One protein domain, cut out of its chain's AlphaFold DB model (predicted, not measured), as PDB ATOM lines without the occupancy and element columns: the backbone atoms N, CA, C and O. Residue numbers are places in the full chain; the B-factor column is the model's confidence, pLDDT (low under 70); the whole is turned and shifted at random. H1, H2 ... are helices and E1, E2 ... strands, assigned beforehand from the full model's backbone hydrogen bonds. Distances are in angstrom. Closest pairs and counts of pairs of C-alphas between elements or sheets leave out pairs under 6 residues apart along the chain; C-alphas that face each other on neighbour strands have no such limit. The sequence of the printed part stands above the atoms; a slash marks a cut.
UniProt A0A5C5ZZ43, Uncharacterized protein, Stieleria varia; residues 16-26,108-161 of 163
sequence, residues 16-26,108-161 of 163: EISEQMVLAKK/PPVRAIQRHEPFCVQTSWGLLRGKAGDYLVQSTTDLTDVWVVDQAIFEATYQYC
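What this domain is: This is residues 16 to 26 and 108 to 161 of the 163 residues of an uncharacterized protein of Stieleria varia (UniProt A0A5C5ZZ43). A five-stranded sheet, E6 E5 E2 E1 E7, curls like part of a barrel, and the small hairpin E3 E4 is face to face with it on the side of E6, making a small sandwich. H2 packs by one end of the curled sheet and leads straight into its edge strand E7, while the short H1 is over E2. The printed part has 65 residues, with two named helices and seven named strands in the order H1 E1 E2 E3 E4 E5 E6 H2 E7; both sheets are antiparallel and the class is mixed, helices and strands. The whole is compact, with a radius of gyration of the C-alphas of 11.0 A, and rounded, spanning 27 by 24 by 22 A.

How they stand to each other: H1, residues 16 to 20, is on the strongly twisted sheet at a height of 9.0 A, over E2, residues 110 to 114; the C-alphas of Gln 20 and Ile 113, their closest, are 6.9 A apart. E1, residues 22 to 26, is antiparallel to E2, with N 22 and O 112 2.9 A apart, within hydrogen-bond range. The pairing of E1 is staggered: residues 22 to 24 pair with E2, and residues 24 to 26 with E7, residues 158 to 160, where N 25 and O 159 are 2.8 A apart. E3, residues 119 to 123, and E4, residues 126 to 130, form a hairpin, with N 121 and O 128 2.8 A apart. E5, residues 135 to 139, is antiparallel to E2, with N 111 and O 138 2.8 A apart, and forms a hairpin with E6, residues 146 to 149, with N 137 and O 147 2.9 A apart. The two sheets form a sandwich, two sheets face to face, their facing parts 9.9 A centre to centre and their strands at 30 degrees; the C-alphas of Gly 130 and Val 148, the closest of E4 and E6, are 6.2 A apart. H2, residues 151 to 157, is on the larger sheet at a height of 8.0 A, over none of its strands, but only just, as 2 of its C-alphas fall on E5; the closest C-alphas of H2 and E5, those of Gln 151 and Tyr 135, are 6.2 A apart. H1 and H2 are apart. In H2 every O i to N i+4 pair is within hydrogen-bond range; in H1 0 of 1 is, and 1 of 2 O i to N i+3 pairs.

Where its parts are: H1 begins at C-alpha 16, (166.485, 198.154, 230.490), and is 6.6 A long. E1 is 13.4 A long, E2 13.1 A, E3 12.9 A, E4 13.1 A and E5 13.0 A; E5 begins at C-alpha 135, (168.610, 184.456, 237.576). E6 is 10.2 A long, H2 10.1 A, and E7 6.7 A, ending at C-alpha 160, (179.016, 182.838, 230.595).

The domain as a whole: The C-alphas of Gly 126 and Cys 161, the two farthest apart, are 28.8 A apart. Residues 27 to 107 are not printed, and C-alphas 26 and 108 are 9.4 A apart across the cut. Of the links that are printed whole, E5 to E6 is short and the others are tight. The mean pLDDT of the printed part is 92.6, and no printed residue is under 70.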
ATOM      1  N   GLU A  16     165.434 198.032 229.478       85.69
ATOM      2  CA  GLU A  16     166.485 198.154 230.490       85.69
ATOM      3  C   GLU A  16     167.010 196.792 230.971       85.69
ATOM      4  O   GLU A  16     168.220 196.603 231.084       85.69
ATOM      5  N   ILE A  17     166.120 195.831 231.242       87.50
ATOM      6  CA  ILE A  17     166.525 194.492 231.688       87.50
ATOM      7  C   ILE A  17     167.184 193.735 230.545       87.50
ATOM      8  O   ILE A  17     168.233 193.130 230.741       87.50
ATOM      9  N   SER A  18     166.586 193.795 229.354       86.56
ATOM     10  CA  SER A  18     167.110 193.165 228.145       86.56
ATOM     11  C   SER A  18     168.557 193.614 227.887       86.56
ATOM     12  O   SER A  18     169.442 192.771 227.748       86.56
ATOM     13  N   GLU A  19     168.837 194.916 227.886       88.88
ATOM     14  CA  GLU A  19     170.178 195.461 227.611       88.88
ATOM     15  C   GLU A  19     171.250 195.025 228.623       88.88
ATOM     16  O   GLU A  19     172.428 194.982 228.278       88.88
ATOM     17  N   GLN A  20     170.856 194.650 229.840       91.62
ATOM     18  CA  GLN A  20     171.770 194.201 230.896       91.62
ATOM     19  C   GLN A  20     172.001 192.684 230.917       91.62
ATOM     20  O   GLN A  20     172.859 192.208 231.662       91.62
ATOM     21  N   MET A  21     171.243 191.901 230.144       95.06
ATOM     22  CA  MET A  21     171.419 190.450 230.141       95.06
ATOM     23  C   MET A  21     172.696 190.043 229.407       95.06
ATOM     24  O   MET A  21     172.956 190.480 228.285       95.06
ATOM     25  N   VAL A  22     173.423 189.099 229.994       96.38
ATOM     26  CA  VAL A  22     174.636 188.508 229.422       96.38
ATOM     27  C   VAL A  22     174.354 187.131 228.831       96.38
ATOM     28  O   VAL A  22     173.407 186.449 229.227       96.38
ATOM     29  N   LEU A  23     175.170 186.702 227.869       97.25
ATOM     30  CA  LEU A  23     175.027 185.381 227.262       97.25
ATOM     31  C   LEU A  23     175.620 184.289 228.156       97.25
ATOM     32  O   LEU A  23     176.733 184.421 228.660       97.25
ATOM     33  N   ALA A  24     174.901 183.178 228.295       97.12
ATOM     34  CA  ALA A  24     175.360 181.990 229.004       97.12
ATOM     35  C   ALA A  24     174.940 180.702 228.279       97.12
ATOM     36  O   ALA A  24     173.967 180.680 227.527       97.12
ATOM     37  N   LYS A  25     175.654 179.600 228.517       95.50
ATOM     38  CA  LYS A  25     175.336 178.266 227.983       95.50
ATOM     39  C   LYS A  25     175.194 177.252 229.106       95.50
ATOM     40  O   LYS A  25     175.972 177.281 230.055       95.50
ATOM     41  N   LYS A  26     174.243 176.322 228.967       94.19
ATOM     42  CA  LYS A  26     174.181 175.115 229.803       94.19
ATOM     43  C   LYS A  26     175.382 174.227 229.485       94.19
ATOM     44  O   LYS A  26     175.631 173.922 228.322       94.19
ATOM     45  N   PRO A 108     172.091 176.890 221.125       93.00
ATOM     46  CA  PRO A 108     171.979 178.335 221.257       93.00
ATOM     47  C   PRO A 108     172.207 178.764 222.715       93.00
ATOM     48  O   PRO A 108     171.705 178.103 223.631       93.00
ATOM     49  N   PRO A 109     172.954 179.855 222.962       95.81
ATOM     50  CA  PRO A 109     173.067 180.399 224.306       95.81
ATOM     51  C   PRO A 109     171.715 180.938 224.782       95.81
ATOM     52  O   PRO A 109     170.763 181.104 224.019       95.81
ATOM     53  N   VAL A 110     171.645 181.260 226.062       96.19
ATOM     54  CA  VAL A 110     170.541 181.994 226.677       96.19
ATOM     55  C   VAL A 110     171.038 183.359 227.117       96.19
ATOM     56  O   VAL A 110     172.241 183.562 227.285       96.19
ATOM     57  N   ARG A 111     170.116 184.291 227.316       97.25
ATOM     58  CA  ARG A 111     170.389 185.568 227.974       97.25
ATOM     59  C   ARG A 111     170.037 185.416 229.442       97.25
ATOM     60  O   ARG A 111     168.980 184.870 229.744       97.25
ATOM     61  N   ALA A 112     170.893 185.874 230.339       97.44
ATOM     62  CA  ALA A 112     170.685 185.758 231.774       97.44
ATOM     63  C   ALA A 112     171.050 187.058 232.490       97.44
ATOM     64  O   ALA A 112     171.991 187.750 232.103       97.44
ATOM     65  N   ILE A 113     170.317 187.372 233.552       96.50
ATOM     66  CA  ILE A 113     170.633 188.464 234.473       96.50
ATOM     67  C   ILE A 113     170.329 188.024 235.900       96.50
ATOM     68  O   ILE A 113     169.261 187.473 236.169       96.50
ATOM     69  N   GLN A 114     171.265 188.270 236.814       97.25
ATOM     70  CA  GLN A 114     171.033 188.045 238.236       97.25
ATOM     71  C   GLN A 114     170.159 189.168 238.798       97.25
ATOM     72  O   GLN A 114     170.401 190.347 238.534       97.25
ATOM     73  N   ARG A 115     169.145 188.820 239.587       95.25
ATOM     74  CA  ARG A 115     168.295 189.791 240.281       95.25
ATOM     75  C   ARG A 115     168.716 189.889 241.741       95.25
ATOM     76  O   ARG A 115     168.912 188.880 242.404       95.25
ATOM     77  N   HIS A 116     168.841 191.106 242.264       94.50
ATOM     78  CA  HIS A 116     169.262 191.347 243.655       94.50
ATOM     79  C   HIS A 116     168.092 191.529 244.633       94.50
ATOM     80  O   HIS A 116     168.296 191.763 245.821       94.50
ATOM     81  N   GLU A 117     166.867 191.387 244.142       93.38
ATOM     82  CA  GLU A 117     165.616 191.493 244.886       93.38
ATOM     83  C   GLU A 117     164.644 190.401 244.407       93.38
ATOM     84  O   GLU A 117     164.806 189.919 243.282       93.38
ATOM     85  N   PRO A 118     163.659 189.987 245.228       93.56
ATOM     86  CA  PRO A 118     162.610 189.068 244.792       93.56
ATOM     87  C   PRO A 118     161.815 189.629 243.609       93.56
ATOM     88  O   PRO A 118     161.539 190.828 243.551       93.56
ATOM     89  N   PHE A 119     161.424 188.755 242.688       92.69
ATOM     90  CA  PHE A 119     160.732 189.138 241.462       92.69
ATOM     91  C   PHE A 119     159.755 188.053 241.007       92.69
ATOM     92  O   PHE A 119     159.883 186.878 241.355       92.69
ATOM     93  N   CYS A 120     158.784 188.456 240.194       90.19
ATOM     94  CA  CYS A 120     157.782 187.565 239.619       90.19
ATOM     95  C   CYS A 120     157.747 187.708 238.101       90.19
ATOM     96  O   CYS A 120     157.780 188.822 237.585       90.19
ATOM     97  N   VAL A 121     157.617 186.599 237.378       87.69
ATOM     98  CA  VAL A 121     157.517 186.588 235.915       87.69
ATOM     99  C   VAL A 121     156.241 185.869 235.511       87.69
ATOM    100  O   VAL A 121     156.086 184.674 235.762       87.69
ATOM    101  N   GLN A 122     155.322 186.589 234.869       85.50
ATOM    102  CA  GLN A 122     154.146 185.977 234.261       85.50
ATOM    103  C   GLN A 122     154.516 185.429 232.882       85.50
ATOM    104  O   GLN A 122     154.819 186.179 231.961       85.50
ATOM    105  N   THR A 123     154.462 184.118 232.737       83.44
ATOM    106  CA  THR A 123     154.842 183.406 231.514       83.44
ATOM    107  C   THR A 123     153.640 182.635 230.962       83.44
ATOM    108  O   THR A 123     152.585 182.570 231.602       83.44
ATOM    109  N   SER A 124     153.763 182.071 229.758       77.06
ATOM    110  CA  SER A 124     152.663 181.361 229.084       77.06
ATOM    111  C   SER A 124     152.226 180.076 229.802       77.06
ATOM    112  O   SER A 124     151.079 179.660 229.663       77.06
ATOM    113  N   TRP A 125     153.116 179.474 230.590       74.75
ATOM    114  CA  TRP A 125     152.880 178.279 231.412       74.75
ATOM    115  C   TRP A 125     152.616 178.574 232.902       74.75
ATOM    116  O   TRP A 125     152.312 177.646 233.645       74.75
ATOM    117  N   GLY A 126     152.665 179.834 233.358       81.19
ATOM    118  CA  GLY A 126     152.353 180.167 234.752       81.19
ATOM    119  C   GLY A 126     153.083 181.380 235.324       81.19
ATOM    120  O   GLY A 126     153.790 182.110 234.631       81.19
ATOM    121  N   LEU A 127     152.875 181.613 236.618       86.56
ATOM    122  CA  LEU A 127     153.610 182.612 237.386       86.56
ATOM    123  C   LEU A 127     154.858 181.956 237.982       86.56
ATOM    124  O   LEU A 127     154.731 181.037 238.785       86.56
ATOM    125  N   LEU A 128     156.037 182.463 237.629       89.19
ATOM    126  CA  LEU A 128     157.310 182.038 238.207       89.19
ATOM    127  C   LEU A 128     157.770 183.063 239.241       89.19
ATOM    128  O   LEU A 128     157.671 184.270 239.001       89.19
ATOM    129  N   ARG A 129     158.283 182.594 240.378       91.31
ATOM    130  CA  ARG A 129     158.781 183.445 241.465       91.31
ATOM    131  C   ARG A 129     160.267 183.199 241.672       91.31
ATOM    132  O   ARG A 129     160.670 182.057 241.856       91.31
ATOM    133  N   GLY A 130     161.055 184.269 241.664       92.94
ATOM    134  CA  GLY A 130     162.472 184.245 242.011       92.94
ATOM    135  C   GLY A 130     162.734 184.996 243.312       92.94
ATOM    136  O   GLY A 130     162.101 186.019 243.597       92.94
ATOM    137  N   LYS A 131     163.683 184.508 244.109       94.38
ATOM    138  CA  LYS A 131     164.219 185.229 245.274       94.38
ATOM    139  C   LYS A 131     165.409 186.102 244.859       94.38
ATOM    140  O   LYS A 131     165.964 185.974 243.771       94.38
ATOM    141  N   ALA A 132     165.824 186.989 245.760       95.56
ATOM    142  CA  ALA A 132     167.073 187.722 245.590       95.56
ATOM    143  C   ALA A 132     168.248 186.741 245.420       95.56
ATOM    144  O   ALA A 132     168.416 185.832 246.233       95.56
ATOM    145  N   GLY A 133     169.050 186.951 244.379       96.56
ATOM    146  CA  GLY A 133     170.155 186.088 243.967       96.56
ATOM    147  C   GLY A 133     169.837 185.221 242.747       96.56
ATOM    148  O   GLY A 133     170.772 184.835 242.045       96.56
ATOM    149  N   ASP A 134     168.558 184.961 242.459       97.00
ATOM    150  CA  ASP A 134     168.157 184.121 241.330       97.00
ATOM    151  C   ASP A 134     168.372 184.821 239.987       97.00
ATOM    152  O   ASP A 134     168.467 186.050 239.878       97.00
ATOM    153  N   TYR A 135     168.421 184.006 238.941       97.19
ATOM    154  CA  TYR A 135     168.610 184.456 237.576       97.19
ATOM    155  C   TYR A 135     167.287 184.483 236.824       97.19
ATOM    156  O   TYR A 135     166.537 183.509 236.806       97.19
ATOM    157  N   LEU A 136     167.046 185.596 236.139       96.44
ATOM    158  CA  LEU A 136     166.058 185.685 235.077       96.44
ATOM    159  C   LEU A 136     166.732 185.299 233.764       96.44
ATOM    160  O   LEU A 136     167.746 185.893 233.388       96.44
ATOM    161  N   VAL A 137     166.172 184.313 233.073       96.06
ATOM    162  CA  VAL A 137     166.765 183.729 231.873       96.06
ATOM    163  C   VAL A 137     165.779 183.798 230.711       96.06
ATOM    164  O   VAL A 137     164.584 183.598 230.894       96.06
ATOM    165  N   GLN A 138     166.277 184.096 229.514       95.06
ATOM    166  CA  GLN A 138     165.500 184.200 228.281       95.06
ATOM    167  C   GLN A 138     166.184 183.420 227.155       95.06
ATOM    168  O   GLN A 138     167.409 183.475 226.988       95.06
ATOM    169  N   SER A 139     165.398 182.717 226.339       92.81
ATOM    170  CA  SER A 139     165.907 182.055 225.138       92.81
ATOM    171  C   SER A 139     166.360 183.075 224.088       92.81
ATOM    172  O   SER A 139     165.694 184.076 223.843       92.81
ATOM    173  N   THR A 140     167.481 182.813 223.408       93.81
ATOM    174  CA  THR A 140     167.928 183.647 222.275       93.81
ATOM    175  C   THR A 140     167.186 183.345 220.974       93.81
ATOM    176  O   THR A 140     167.206 184.167 220.060       93.81
ATOM    177  N   THR A 141     166.525 182.188 220.879       91.31
ATOM    178  CA  THR A 141     165.770 181.757 219.690       91.31
ATOM    179  C   THR A 141     164.275 182.034 219.801       91.31
ATOM    180  O   THR A 141     163.569 182.010 218.797       91.31
ATOM    181  N   ASP A 142     163.789 182.311 221.011       90.31
ATOM    182  CA  ASP A 142     162.392 182.604 221.313       90.31
ATOM    183  C   ASP A 142     162.327 183.606 222.470       90.31
ATOM    184  O   ASP A 142     162.389 183.236 223.637       90.31
ATOM    185  N   LEU A 143     162.224 184.897 222.160       89.12
ATOM    186  CA  LEU A 143     162.276 185.949 223.182       89.12
ATOM    187  C   LEU A 143     161.061 185.944 224.130       89.12
ATOM    188  O   LEU A 143     161.068 186.674 225.122       89.12
ATOM    189  N   THR A 144     160.031 185.144 223.842       87.50
ATOM    190  CA  THR A 144     158.875 184.954 224.730       87.50
ATOM    191  C   THR A 144     159.093 183.836 225.753       87.50
ATOM    192  O   THR A 144     158.386 183.783 226.759       87.50
ATOM    193  N   ASP A 145     160.092 182.979 225.528       89.06
ATOM    194  CA  ASP A 145     160.490 181.896 226.425       89.06
ATOM    195  C   ASP A 145     161.429 182.450 227.507       89.06
ATOM    196  O   ASP A 145     162.624 182.679 227.277       89.06
ATOM    197  N   VAL A 146     160.844 182.723 228.673       91.88
ATOM    198  CA  VAL A 146     161.497 183.305 229.850       91.88
ATOM    199  C   VAL A 146     161.254 182.392 231.046       91.88
ATOM    200  O   VAL A 146     160.137 181.920 231.251       91.88
ATOM    201  N   TRP A 147     162.283 182.160 231.855       93.00
ATOM    202  CA  TRP A 147     162.193 181.346 233.064       93.00
ATOM    203  C   TRP A 147     163.101 181.874 234.177       93.00
ATOM    204  O   TRP A 147     163.942 182.753 233.965       93.00
ATOM    205  N   VAL A 148     162.901 181.346 235.381       94.31
ATOM    206  CA  VAL A 148     163.712 181.639 236.566       94.31
ATOM    207  C   VAL A 148     164.644 180.459 236.820       94.31
ATOM    208  O   VAL A 148     164.302 179.321 236.513       94.31
ATOM    209  N   VAL A 149     165.847 180.734 237.318       95.44
ATOM    210  CA  VAL A 149     166.791 179.704 237.759       95.44
ATOM    211  C   VAL A 149     167.365 180.119 239.107       95.44
ATOM    212  O   VAL A 149     167.924 181.211 239.222       95.44
ATOM    213  N   ASP A 150     167.268 179.238 240.106       95.81
ATOM    214  CA  ASP A 150     167.909 179.433 241.411       95.81
ATOM    215  C   ASP A 150     169.406 179.739 241.255       95.81
ATOM    216  O   ASP A 150     170.093 179.142 240.416       95.81
ATOM    217  N   GLN A 151     169.918 180.648 242.088       96.19
ATOM    218  CA  GLN A 151     171.319 181.071 242.059       96.19
ATOM    219  C   GLN A 151     172.310 179.898 241.989       96.19
ATOM    220  O   GLN A 151     173.172 179.860 241.108       96.19
ATOM    221  N   ALA A 152     172.189 178.926 242.899       95.31
ATOM    222  CA  ALA A 152     173.142 177.827 243.009       95.31
ATOM    223  C   ALA A 152     173.059 176.891 241.798       95.31
ATOM    224  O   ALA A 152     174.070 176.333 241.363       95.31
ATOM    225  N   ILE A 153     171.866 176.732 241.221       96.06
ATOM    226  CA  ILE A 153     171.670 175.954 239.994       96.06
ATOM    227  C   ILE A 153     172.288 176.679 238.806       96.06
ATOM    228  O   ILE A 153     172.962 176.041 237.990       96.06
ATOM    229  N   PHE A 154     172.089 177.994 238.692       96.81
ATOM    230  CA  PHE A 154     172.658 178.763 237.596       96.81
ATOM    231  C   PHE A 154     174.187 178.672 237.613       96.81
ATOM    232  O   PHE A 154     174.789 178.228 236.635       96.81
ATOM    233  N   GLU A 155     174.801 178.982 238.753       96.12
ATOM    234  CA  GLU A 155     176.256 178.967 238.934       96.12
ATOM    235  C   GLU A 155     176.876 177.572 238.730       96.12
ATOM    236  O   GLU A 155     178.001 177.455 238.240       96.12
ATOM    237  N   ALA A 156     176.149 176.496 239.051       95.75
ATOM    238  CA  ALA A 156     176.636 175.131 238.859       95.75
ATOM    239  C   ALA A 156     176.463 174.606 237.422       95.75
ATOM    240  O   ALA A 156     177.201 173.702 237.002       95.75
ATOM    241  N   THR A 157     175.480 175.121 236.673       95.81
ATOM    242  CA  THR A 157     175.047 174.526 235.394       95.81
ATOM    243  C   THR A 157     175.248 175.397 234.165       95.81
ATOM    244  O   THR A 157     175.204 174.859 233.053       95.81
ATOM    245  N   TYR A 158     175.504 176.691 234.339       96.06
ATOM    246  CA  TYR A 158     175.747 177.634 233.257       96.06
ATOM    247  C   TYR A 158     177.178 178.164 233.273       96.06
ATOM    248  O   TYR A 158     177.815 178.293 234.314       96.06
ATOM    249  N   GLN A 159     177.678 178.501 232.090       95.81
ATOM    250  CA  GLN A 159     178.898 179.278 231.914       95.81
ATOM    251  C   GLN A 159     178.595 180.482 231.040       95.81
ATOM    252  O   GLN A 159     177.931 180.340 230.011       95.81
ATOM    253  N   TYR A 160     179.088 181.652 231.438       95.25
ATOM    254  CA  TYR A 160     179.016 182.838 230.595       95.25
ATOM    255  C   TYR A 160     179.783 182.601 229.294       95.25
ATOM    256  O   TYR A 160     180.869 182.015 229.292       95.25
ATOM    257  N   CYS A 161     179.203 183.038 228.180       90.81
ATOM    258  CA  CYS A 161     179.932 183.109 226.923       90.81
ATOM    259  C   CYS A 161     181.025 184.171 227.073       90.81
ATOM    260  O   CYS A 161     180.759 185.242 227.616       90.81
TER     261      CYS A 161